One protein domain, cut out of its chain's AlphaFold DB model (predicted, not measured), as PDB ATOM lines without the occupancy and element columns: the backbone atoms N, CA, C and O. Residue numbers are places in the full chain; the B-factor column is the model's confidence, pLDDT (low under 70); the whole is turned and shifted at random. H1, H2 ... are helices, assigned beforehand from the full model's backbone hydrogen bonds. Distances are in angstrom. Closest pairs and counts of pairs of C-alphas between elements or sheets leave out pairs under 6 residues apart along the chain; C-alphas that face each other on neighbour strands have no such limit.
ATOM      1  N   LYS A   2     196.463 112.272 185.937       83.00
ATOM      2  CA  LYS A   2     195.336 111.985 186.843       83.00
ATOM      3  C   LYS A   2     195.616 112.603 188.216       83.00
ATOM      4  O   LYS A   2     196.589 112.225 188.857       83.00
ATOM      5  N   ILE A   3     194.773 113.534 188.659       87.19
ATOM      6  CA  ILE A   3     194.854 114.122 190.005       87.19
ATOM      7  C   ILE A   3     194.156 113.173 190.983       87.19
ATOM      8  O   ILE A   3     192.993 112.822 190.779       87.19
ATOM      9  N   VAL A   4     194.853 112.756 192.041       90.94
ATOM     10  CA  VAL A   4     194.294 111.888 193.087       90.94
ATOM     11  C   VAL A   4     194.416 112.597 194.440       90.94
ATOM     12  O   VAL A   4     195.527 112.727 194.951       90.94
ATOM     13  N   PRO A   5     193.306 113.075 195.035       90.56
ATOM     14  CA  PRO A   5     193.345 113.733 196.336       90.56
ATOM     15  C   PRO A   5     193.635 112.725 197.452       90.56
ATOM     16  O   PRO A   5     192.922 111.727 197.606       90.56
ATOM     17  N   THR A   6     194.654 113.015 198.258       96.19
ATOM     18  CA  THR A   6     195.030 112.187 199.409       96.19
ATOM     19  C   THR A   6     194.001 112.306 200.542       96.19
ATOM     20  O   THR A   6     193.280 113.307 200.627       96.19
ATOM     21  N   PRO A   7     193.925 111.322 201.458       97.69
ATOM     22  CA  PRO A   7     193.086 111.434 202.653       97.69
ATOM     23  C   PRO A   7     193.411 112.675 203.494       97.69
ATOM     24  O   PRO A   7     192.496 113.361 203.944       97.69
ATOM     25  N   LYS A   8     194.704 113.009 203.629       96.81
ATOM     26  CA  LYS A   8     195.168 114.212 204.334       96.81
ATOM     27  C   LYS A   8     194.573 115.484 203.725       96.81
ATOM     28  O   LYS A   8     193.932 116.240 204.444       96.81
ATOM     29  N   PHE A   9     194.689 115.654 202.405       95.00
ATOM     30  CA  PHE A   9     194.118 116.807 201.701       95.00
ATOM     31  C   PHE A   9     192.611 116.945 201.948       95.00
ATOM     32  O   PHE A   9     192.127 118.029 202.258       95.00
ATOM     33  N   LYS A  10     191.857 115.840 201.854       95.81
ATOM     34  CA  LYS A  10     190.402 115.855 202.080       95.81
ATOM     35  C   LYS A  10     190.042 116.266 203.509       95.81
ATOM     36  O   LYS A  10     189.081 117.009 203.696       95.81
ATOM     37  N   ASN A  11     190.787 115.775 204.498       98.06
ATOM     38  CA  ASN A  11     190.552 116.107 205.901       98.06
ATOM     39  C   ASN A  11     190.890 117.571 206.194       98.06
ATOM     40  O   ASN A  11     190.071 118.267 206.785       98.06
ATOM     41  N   GLU A  12     192.042 118.060 205.737       97.50
ATOM     42  CA  GLU A  12     192.448 119.459 205.931       97.50
ATOM     43  C   GLU A  12     191.485 120.426 205.236       97.50
ATOM     44  O   GLU A  12     191.017 121.376 205.863       97.50
ATOM     45  N   LEU A  13     191.090 120.134 203.991       96.75
ATOM     46  CA  LEU A  13     190.090 120.928 203.276       96.75
ATOM     47  C   LEU A  13     188.763 120.978 204.046       96.75
ATOM     48  O   LEU A  13     188.166 122.043 204.180       96.75
ATOM     49  N   ARG A  14     188.320 119.844 204.605       97.44
ATOM     50  CA  ARG A  14     187.112 119.787 205.438       97.44
ATOM     51  C   ARG A  14     187.251 120.632 206.703       97.44
ATOM     52  O   ARG A  14     186.302 121.320 207.053       97.44
ATOM     53  N   HIS A  15     188.395 120.588 207.386       98.25
ATOM     54  CA  HIS A  15     188.622 121.401 208.583       98.25
ATOM     55  C   HIS A  15     188.535 122.898 208.280       98.25
ATOM     56  O   HIS A  15     187.857 123.616 209.011       98.25
ATOM     57  N   ILE A  16     189.147 123.350 207.181       98.06
ATOM     58  CA  ILE A  16     189.090 124.753 206.747       98.06
ATOM     59  C   ILE A  16     187.649 125.159 206.425       98.06
ATOM     60  O   ILE A  16     187.159 126.156 206.943       98.06
ATOM     61  N   VAL A  17     186.944 124.361 205.619       98.06
ATOM     62  CA  VAL A  17     185.547 124.640 205.251       98.06
ATOM     63  C   VAL A  17     184.652 124.677 206.482       98.06
ATOM     64  O   VAL A  17     183.857 125.599 206.620       98.06
ATOM     65  N   ASN A  18     184.802 123.720 207.400       98.31
ATOM     66  CA  ASN A  18     184.034 123.691 208.641       98.31
ATOM     67  C   ASN A  18     184.308 124.926 209.500       98.31
ATOM     68  O   ASN A  18     183.367 125.453 210.080       98.31
ATOM     69  N   PHE A  19     185.559 125.388 209.565       98.44
ATOM     70  CA  PHE A  19     185.926 126.596 210.298       98.44
ATOM     71  C   PHE A  19     185.271 127.845 209.699       98.44
ATOM     72  O   PHE A  19     184.625 128.590 210.424       98.44
ATOM     73  N   ILE A  20     185.353 128.033 208.377       98.31
ATOM     74  CA  ILE A  20     184.690 129.158 207.691       98.31
ATOM     75  C   ILE A  20     183.168 129.077 207.876       98.31
ATOM     76  O   ILE A  20     182.508 130.089 208.085       98.31
ATOM     77  N   ASN A  21     182.607 127.867 207.859       97.94
ATOM     78  CA  ASN A  21     181.174 127.633 208.020       97.94
ATOM     79  C   ASN A  21     180.647 127.976 209.427       97.94
ATOM     80  O   ASN A  21     179.437 128.114 209.581       97.94
ATOM     81  N   LEU A  22     181.518 128.115 210.439       98.12
ATOM     82  CA  LEU A  22     181.127 128.647 211.754       98.12
ATOM     83  C   LEU A  22     180.718 130.124 211.673       98.12
ATOM     84  O   LEU A  22     179.910 130.564 212.483       98.12
ATOM     85  N   ASP A  23     181.271 130.861 210.708       98.06
ATOM     86  CA  ASP A  23     180.977 132.273 210.463       98.06
ATOM     87  C   ASP A  23     179.956 132.442 209.326       98.06
ATOM     88  O   ASP A  23     178.917 133.080 209.489       98.06
ATOM     89  N   SER A  24     180.203 131.814 208.170       98.12
ATOM     90  CA  SER A  24     179.358 131.962 206.984       98.12
ATOM     91  C   SER A  24     179.403 130.743 206.070       98.12
ATOM     92  O   SER A  24     180.421 130.408 205.456       98.12
ATOM     93  N   SER A  25     178.240 130.118 205.889       97.94
ATOM     94  CA  SER A  25     178.065 129.010 204.947       97.94
ATOM     95  C   SER A  25     178.218 129.431 203.489       97.94
ATOM     96  O   SER A  25     178.675 128.641 202.659       97.94
ATOM     97  N   PHE A  26     177.895 130.689 203.177       98.31
ATOM     98  CA  PHE A  26     178.136 131.268 201.862       98.31
ATOM     99  C   PHE A  26     179.637 131.287 201.553       98.31
ATOM    100  O   PHE A  26     180.056 130.715 200.549       98.31
ATOM    101  N   TYR A  27     180.459 131.841 202.451       98.25
ATOM    102  CA  TYR A  27     181.907 131.913 202.231       98.25
ATOM    103  C   TYR A  27     182.582 130.540 202.271       98.25
ATOM    104  O   TYR A  27     183.525 130.301 201.522       98.25
ATOM    105  N   ALA A  28     182.072 129.600 203.069       98.31
ATOM    106  CA  ALA A  28     182.561 128.222 203.065       98.31
ATOM    107  C   ALA A  28     182.340 127.540 201.700       98.31
ATOM    108  O   ALA A  28     183.201 126.796 201.217       98.31
ATOM    109  N   LYS A  29     181.197 127.813 201.058       97.81
ATOM    110  CA  LYS A  29     180.889 127.325 199.710       97.81
ATOM    111  C   LYS A  29     181.741 128.016 198.647       97.81
ATOM    112  O   LYS A  29     182.277 127.323 197.788       97.81
ATOM    113  N   GLU A  30     181.893 129.336 198.721       98.12
ATOM    114  CA  GLU A  30     182.744 130.084 197.785       98.12
ATOM    115  C   GLU A  30     184.202 129.617 197.854       98.12
ATOM    116  O   GLU A  30     184.802 129.327 196.825       98.12
ATOM    117  N   PHE A  31     184.728 129.365 199.054       97.25
ATOM    118  CA  PHE A  31     186.068 128.803 199.217       97.25
ATOM    119  C   PHE A  31     186.241 127.456 198.488       97.25
ATOM    120  O   PHE A  31     187.241 127.218 197.811       97.25
ATOM    121  N   LEU A  32     185.254 126.557 198.575       96.56
ATOM    122  CA  LEU A  32     185.276 125.306 197.807       96.56
ATOM    123  C   LEU A  32     185.196 125.548 196.294       96.56
ATOM    124  O   LEU A  32     185.874 124.852 195.526       96.56
ATOM    125  N   ASN A  33     184.377 126.514 195.874       96.50
ATOM    126  CA  ASN A  33     184.239 126.907 194.476       96.50
ATOM    127  C   ASN A  33     185.548 127.457 193.902       96.50
ATOM    128  O   ASN A  33     185.787 127.242 192.719       96.50
ATOM    129  N   ASP A  34     186.414 128.057 194.719       95.00
ATOM    130  CA  ASP A  34     187.740 128.523 194.302       95.00
ATOM    131  C   ASP A  34     188.766 127.382 194.213       95.00
ATOM    132  O   ASP A  34     189.557 127.301 193.268       95.00
ATOM    133  N   ILE A  35     188.736 126.437 195.159       94.06
ATOM    134  CA  ILE A  35     189.722 125.344 195.234       94.06
ATOM    135  C   ILE A  35     189.519 124.294 194.133       94.06
ATOM    136  O   ILE A  35     190.484 123.858 193.493       94.06
ATOM    137  N   TYR A  36     188.282 123.858 193.873       92.00
ATOM    138  CA  TYR A  36     188.041 122.766 192.922       92.00
ATOM    139  C   TYR A  36     188.482 123.065 191.477       92.00
ATOM    140  O   TYR A  36     189.036 122.166 190.834       92.00
ATOM    141  N   PRO A  37     188.251 124.264 190.907       90.88
ATOM    142  CA  PRO A  37     188.789 124.642 189.604       90.88
ATOM    143  C   PRO A  37     190.315 124.604 189.559       90.88
ATOM    144  O   PRO A  37     190.862 124.094 188.583       90.88
ATOM    145  N   ILE A  38     191.000 125.061 190.615       90.25
ATOM    146  CA  ILE A  38     192.465 125.007 190.696       90.25
ATOM    147  C   ILE A  38     192.927 123.552 190.596       90.25
ATOM    148  O   ILE A  38     193.717 123.224 189.711       90.25
ATOM    149  N   CYS A  39     192.375 122.657 191.423       90.06
ATOM    150  CA  CYS A  39     192.719 121.233 191.391       90.06
ATOM    151  C   CYS A  39     192.440 120.585 190.029       90.06
ATOM    152  O   CYS A  39     193.244 119.780 189.558       90.06
ATOM    153  N   ARG A  40     191.317 120.932 189.383       88.19
ATOM    154  CA  ARG A  40     190.970 120.432 188.044       88.19
ATOM    155  C   ARG A  40     191.952 120.919 186.980       88.19
ATOM    156  O   ARG A  40     192.308 120.148 186.097       88.19
ATOM    157  N   ASN A  41     192.425 122.160 187.077       89.00
ATOM    158  CA  ASN A  41     193.320 122.749 186.083       89.00
ATOM    159  C   ASN A  41     194.791 122.300 186.238       89.00
ATOM    160  O   ASN A  41     195.581 122.420 185.304       89.00
ATOM    161  N   LEU A  42     195.170 121.703 187.375       88.69
ATOM    162  CA  LEU A  42     196.516 121.142 187.569       88.69
ATOM    163  C   LEU A  42     196.861 120.034 186.562       88.69
ATOM    164  O   LEU A  42     198.035 119.802 186.297       88.69
ATOM    165  N   SER A  43     195.878 119.343 185.973       87.12
ATOM    166  CA  SER A  43     196.173 118.368 184.916       87.12
ATOM    167  C   SER A  43     196.719 119.012 183.640       87.12
ATOM    168  O   SER A  43     197.429 118.336 182.901       87.12
ATOM    169  N   PHE A  44     196.361 120.276 183.387       89.69
ATOM    170  CA  PHE A  44     196.828 121.077 182.257       89.69
ATOM    171  C   PHE A  44     198.110 121.843 182.608       89.69
ATOM    172  O   PHE A  44     199.046 121.852 181.815       89.69
ATOM    173  N   MET A  45     198.191 122.423 183.812       87.50
ATOM    174  CA  MET A  45     199.364 123.171 184.281       87.50
ATOM    175  C   MET A  45     199.795 122.709 185.687       87.50
ATOM    176  O   MET A  45     199.464 123.353 186.685       87.50
ATOM    177  N   PRO A  46     200.542 121.593 185.796       86.44
ATOM    178  CA  PRO A  46     200.845 120.950 187.080       86.44
ATOM    179  C   PRO A  46     201.724 121.793 188.008       86.44
ATOM    180  O   PRO A  46     201.714 121.582 189.218       86.44
ATOM    181  N   TYR A  47     202.455 122.761 187.454       86.31
ATOM    182  CA  TYR A  47     203.387 123.601 188.205       86.31
ATOM    183  C   TYR A  47     202.827 124.975 188.590       86.31
ATOM    184  O   TYR A  47     203.499 125.684 189.320       86.31
ATOM    185  N   LYS A  48     201.586 125.314 188.199       83.88
ATOM    186  CA  LYS A  48     200.963 126.645 188.393       83.88
ATOM    187  C   LYS A  48     200.922 127.155 189.843       83.88
ATOM    188  O   LYS A  48     200.653 128.318 190.087       83.88
ATOM    189  N   ASN A  49     201.048 126.254 190.811       85.06
ATOM    190  CA  ASN A  49     201.051 126.587 192.237       85.06
ATOM    191  C   ASN A  49     202.176 125.845 192.964       85.06
ATOM    192  O   ASN A  49     202.055 125.513 194.146       85.06
ATOM    193  N   ARG A  50     203.247 125.491 192.249       87.38
ATOM    194  CA  ARG A  50     204.414 124.856 192.853       87.38
ATOM    195  C   ARG A  50     205.167 125.908 193.668       87.38
ATOM    196  O   ARG A  50     205.242 127.061 193.263       87.38
ATOM    197  N   LYS A  51     205.717 125.527 194.826       87.88
ATOM    198  CA  LYS A  51     206.667 126.376 195.563       87.88
ATOM    199  C   LYS A  51     207.845 126.708 194.650       87.88
ATOM    200  O   LYS A  51     208.454 125.782 194.108       87.88
ATOM    201  N   SER A  52     208.152 127.996 194.521       88.94
ATOM    202  CA  SER A  52     209.257 128.418 193.673       88.94
ATOM    203  C   SER A  52     210.592 127.933 194.226       88.94
ATOM    204  O   SER A  52     210.814 127.937 195.436       88.94
ATOM    205  N   LEU A  53     211.475 127.493 193.329       89.50
ATOM    206  CA  LEU A  53     212.852 127.110 193.663       89.50
ATOM    207  C   LEU A  53     213.830 128.285 193.564       89.50
ATOM    208  O   LEU A  53     214.952 128.188 194.051       89.50
ATOM    209  N   SER A  54     213.412 129.381 192.928       92.06
ATOM    210  CA  SER A  54     214.247 130.561 192.687       92.06
ATOM    211  C   SER A  54     214.352 131.480 193.905       92.06
ATOM    212  O   SER A  54     215.199 132.368 193.933       92.06
ATOM    213  N   PHE A  55     213.487 131.284 194.901       91.75
ATOM    214  CA  PHE A  55     213.410 132.114 196.095       91.75
ATOM    215  C   PHE A  55     213.404 131.238 197.346       91.75
ATOM    216  O   PHE A  55     212.666 130.256 197.412       91.75
ATOM    217  N   ASP A  56     214.148 131.641 198.375       90.06
ATOM    218  CA  ASP A  56     214.085 131.019 199.703       90.06
ATOM    219  C   ASP A  56     212.877 131.547 200.500       90.06
ATOM    220  O   ASP A  56     212.994 132.172 201.551       90.06
ATOM    221  N   ASN A  57     211.679 131.401 199.928       88.81
ATOM    222  CA  ASN A  57     210.435 131.853 200.539       88.81
ATOM    223  C   ASN A  57     209.316 130.837 200.289       88.81
ATOM    224  O   ASN A  57     208.936 130.552 199.153       88.81
ATOM    225  N   GLU A  58     208.747 130.311 201.373       84.00
ATOM    226  CA  GLU A  58     207.701 129.285 201.322       84.00
ATOM    227  C   GLU A  58     206.376 129.757 200.729       84.00
ATOM    228  O   GLU A  58     205.568 128.919 200.327       84.00
ATOM    229  N   ASN A  59     206.159 131.068 200.651       87.06
ATOM    230  CA  ASN A  59     204.926 131.671 200.162       87.06
ATOM    231  C   ASN A  59     204.996 132.070 198.682       87.06
ATOM    232  O   ASN A  59     203.965 132.408 198.106       87.06
ATOM    233  N   ILE A  60     206.172 131.999 198.047       86.88
ATOM    234  CA  ILE A  60     206.310 132.289 196.614       86.88
ATOM    235  C   ILE A  60     205.960 131.034 195.801       86.88
ATOM    236  O   ILE A  60     206.364 129.906 196.122       86.88
ATOM    237  N   ARG A  61     205.151 131.227 194.758       86.25
ATOM    238  CA  ARG A  61     204.695 130.192 193.825       86.25
ATOM    239  C   ARG A  61     205.172 130.525 192.412       86.25
ATOM    240  O   ARG A  61     205.306 131.706 192.101       86.25
ATOM    241  N   ASP A  62     205.466 129.488 191.630       79.06
ATOM    242  CA  ASP A  62     205.800 129.598 190.200       79.06
ATOM    243  C   ASP A  62     204.580 129.972 189.342       79.06
ATOM    244  O   ASP A  62     203.458 129.528 189.686       79.06
TER     245      ASP A  62
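AT A GLANCE: This is residues 2 to 62 of the 62 residues of the protein "Type II toxin-antitoxin system RelE/ParE family toxin" of Campylobacter jejuni (UniProt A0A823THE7). A helical hairpin opens as a narrow V from a tight turn, with H2 as the longer arm, and a looped tail, residues 42 to 62, carries on beyond the far end of H2. The printed part has 61 residues with two named helices, H1 then H2, and no named strand; its class is all helix. It is loose, with a radius of gyration of the C-alphas of 13.8 A and spans of 38 by 28 by 20 A.

IN THESE COORDINATES: H2, residues 25 to 41, measures 25.1 A from first to last C-alpha and ends at C-alpha 41 (193.320, 122.749, 186.083). H1, residues 7 to 21, measures 20.8 A and begins at C-alpha 7 (193.086, 111.434, 202.653).

HOW THE PARTS SIT: H1 and H2 form a helical hairpin, opposite ways at a shallow tilt of 32 degrees. They touch through residues 17 to 21 of H1 and 27 to 32 of H2 alone; their closest C-alphas, of Val 17 and Ala 28, are 5.2 A apart. Every O i to N i+4 pair is within hydrogen-bond range in H1, 11 of 13 in H2.

THE WHOLE: The C-alphas farthest apart, of Leu 22 and Ser 54, are 38.3 A apart. The link from H1 to H2 is tight. Residues 6 to 12, of which 7 to 12 belong to H1, stand free. The printed part has no cut, and no printed residue is under 70 in pLDDT.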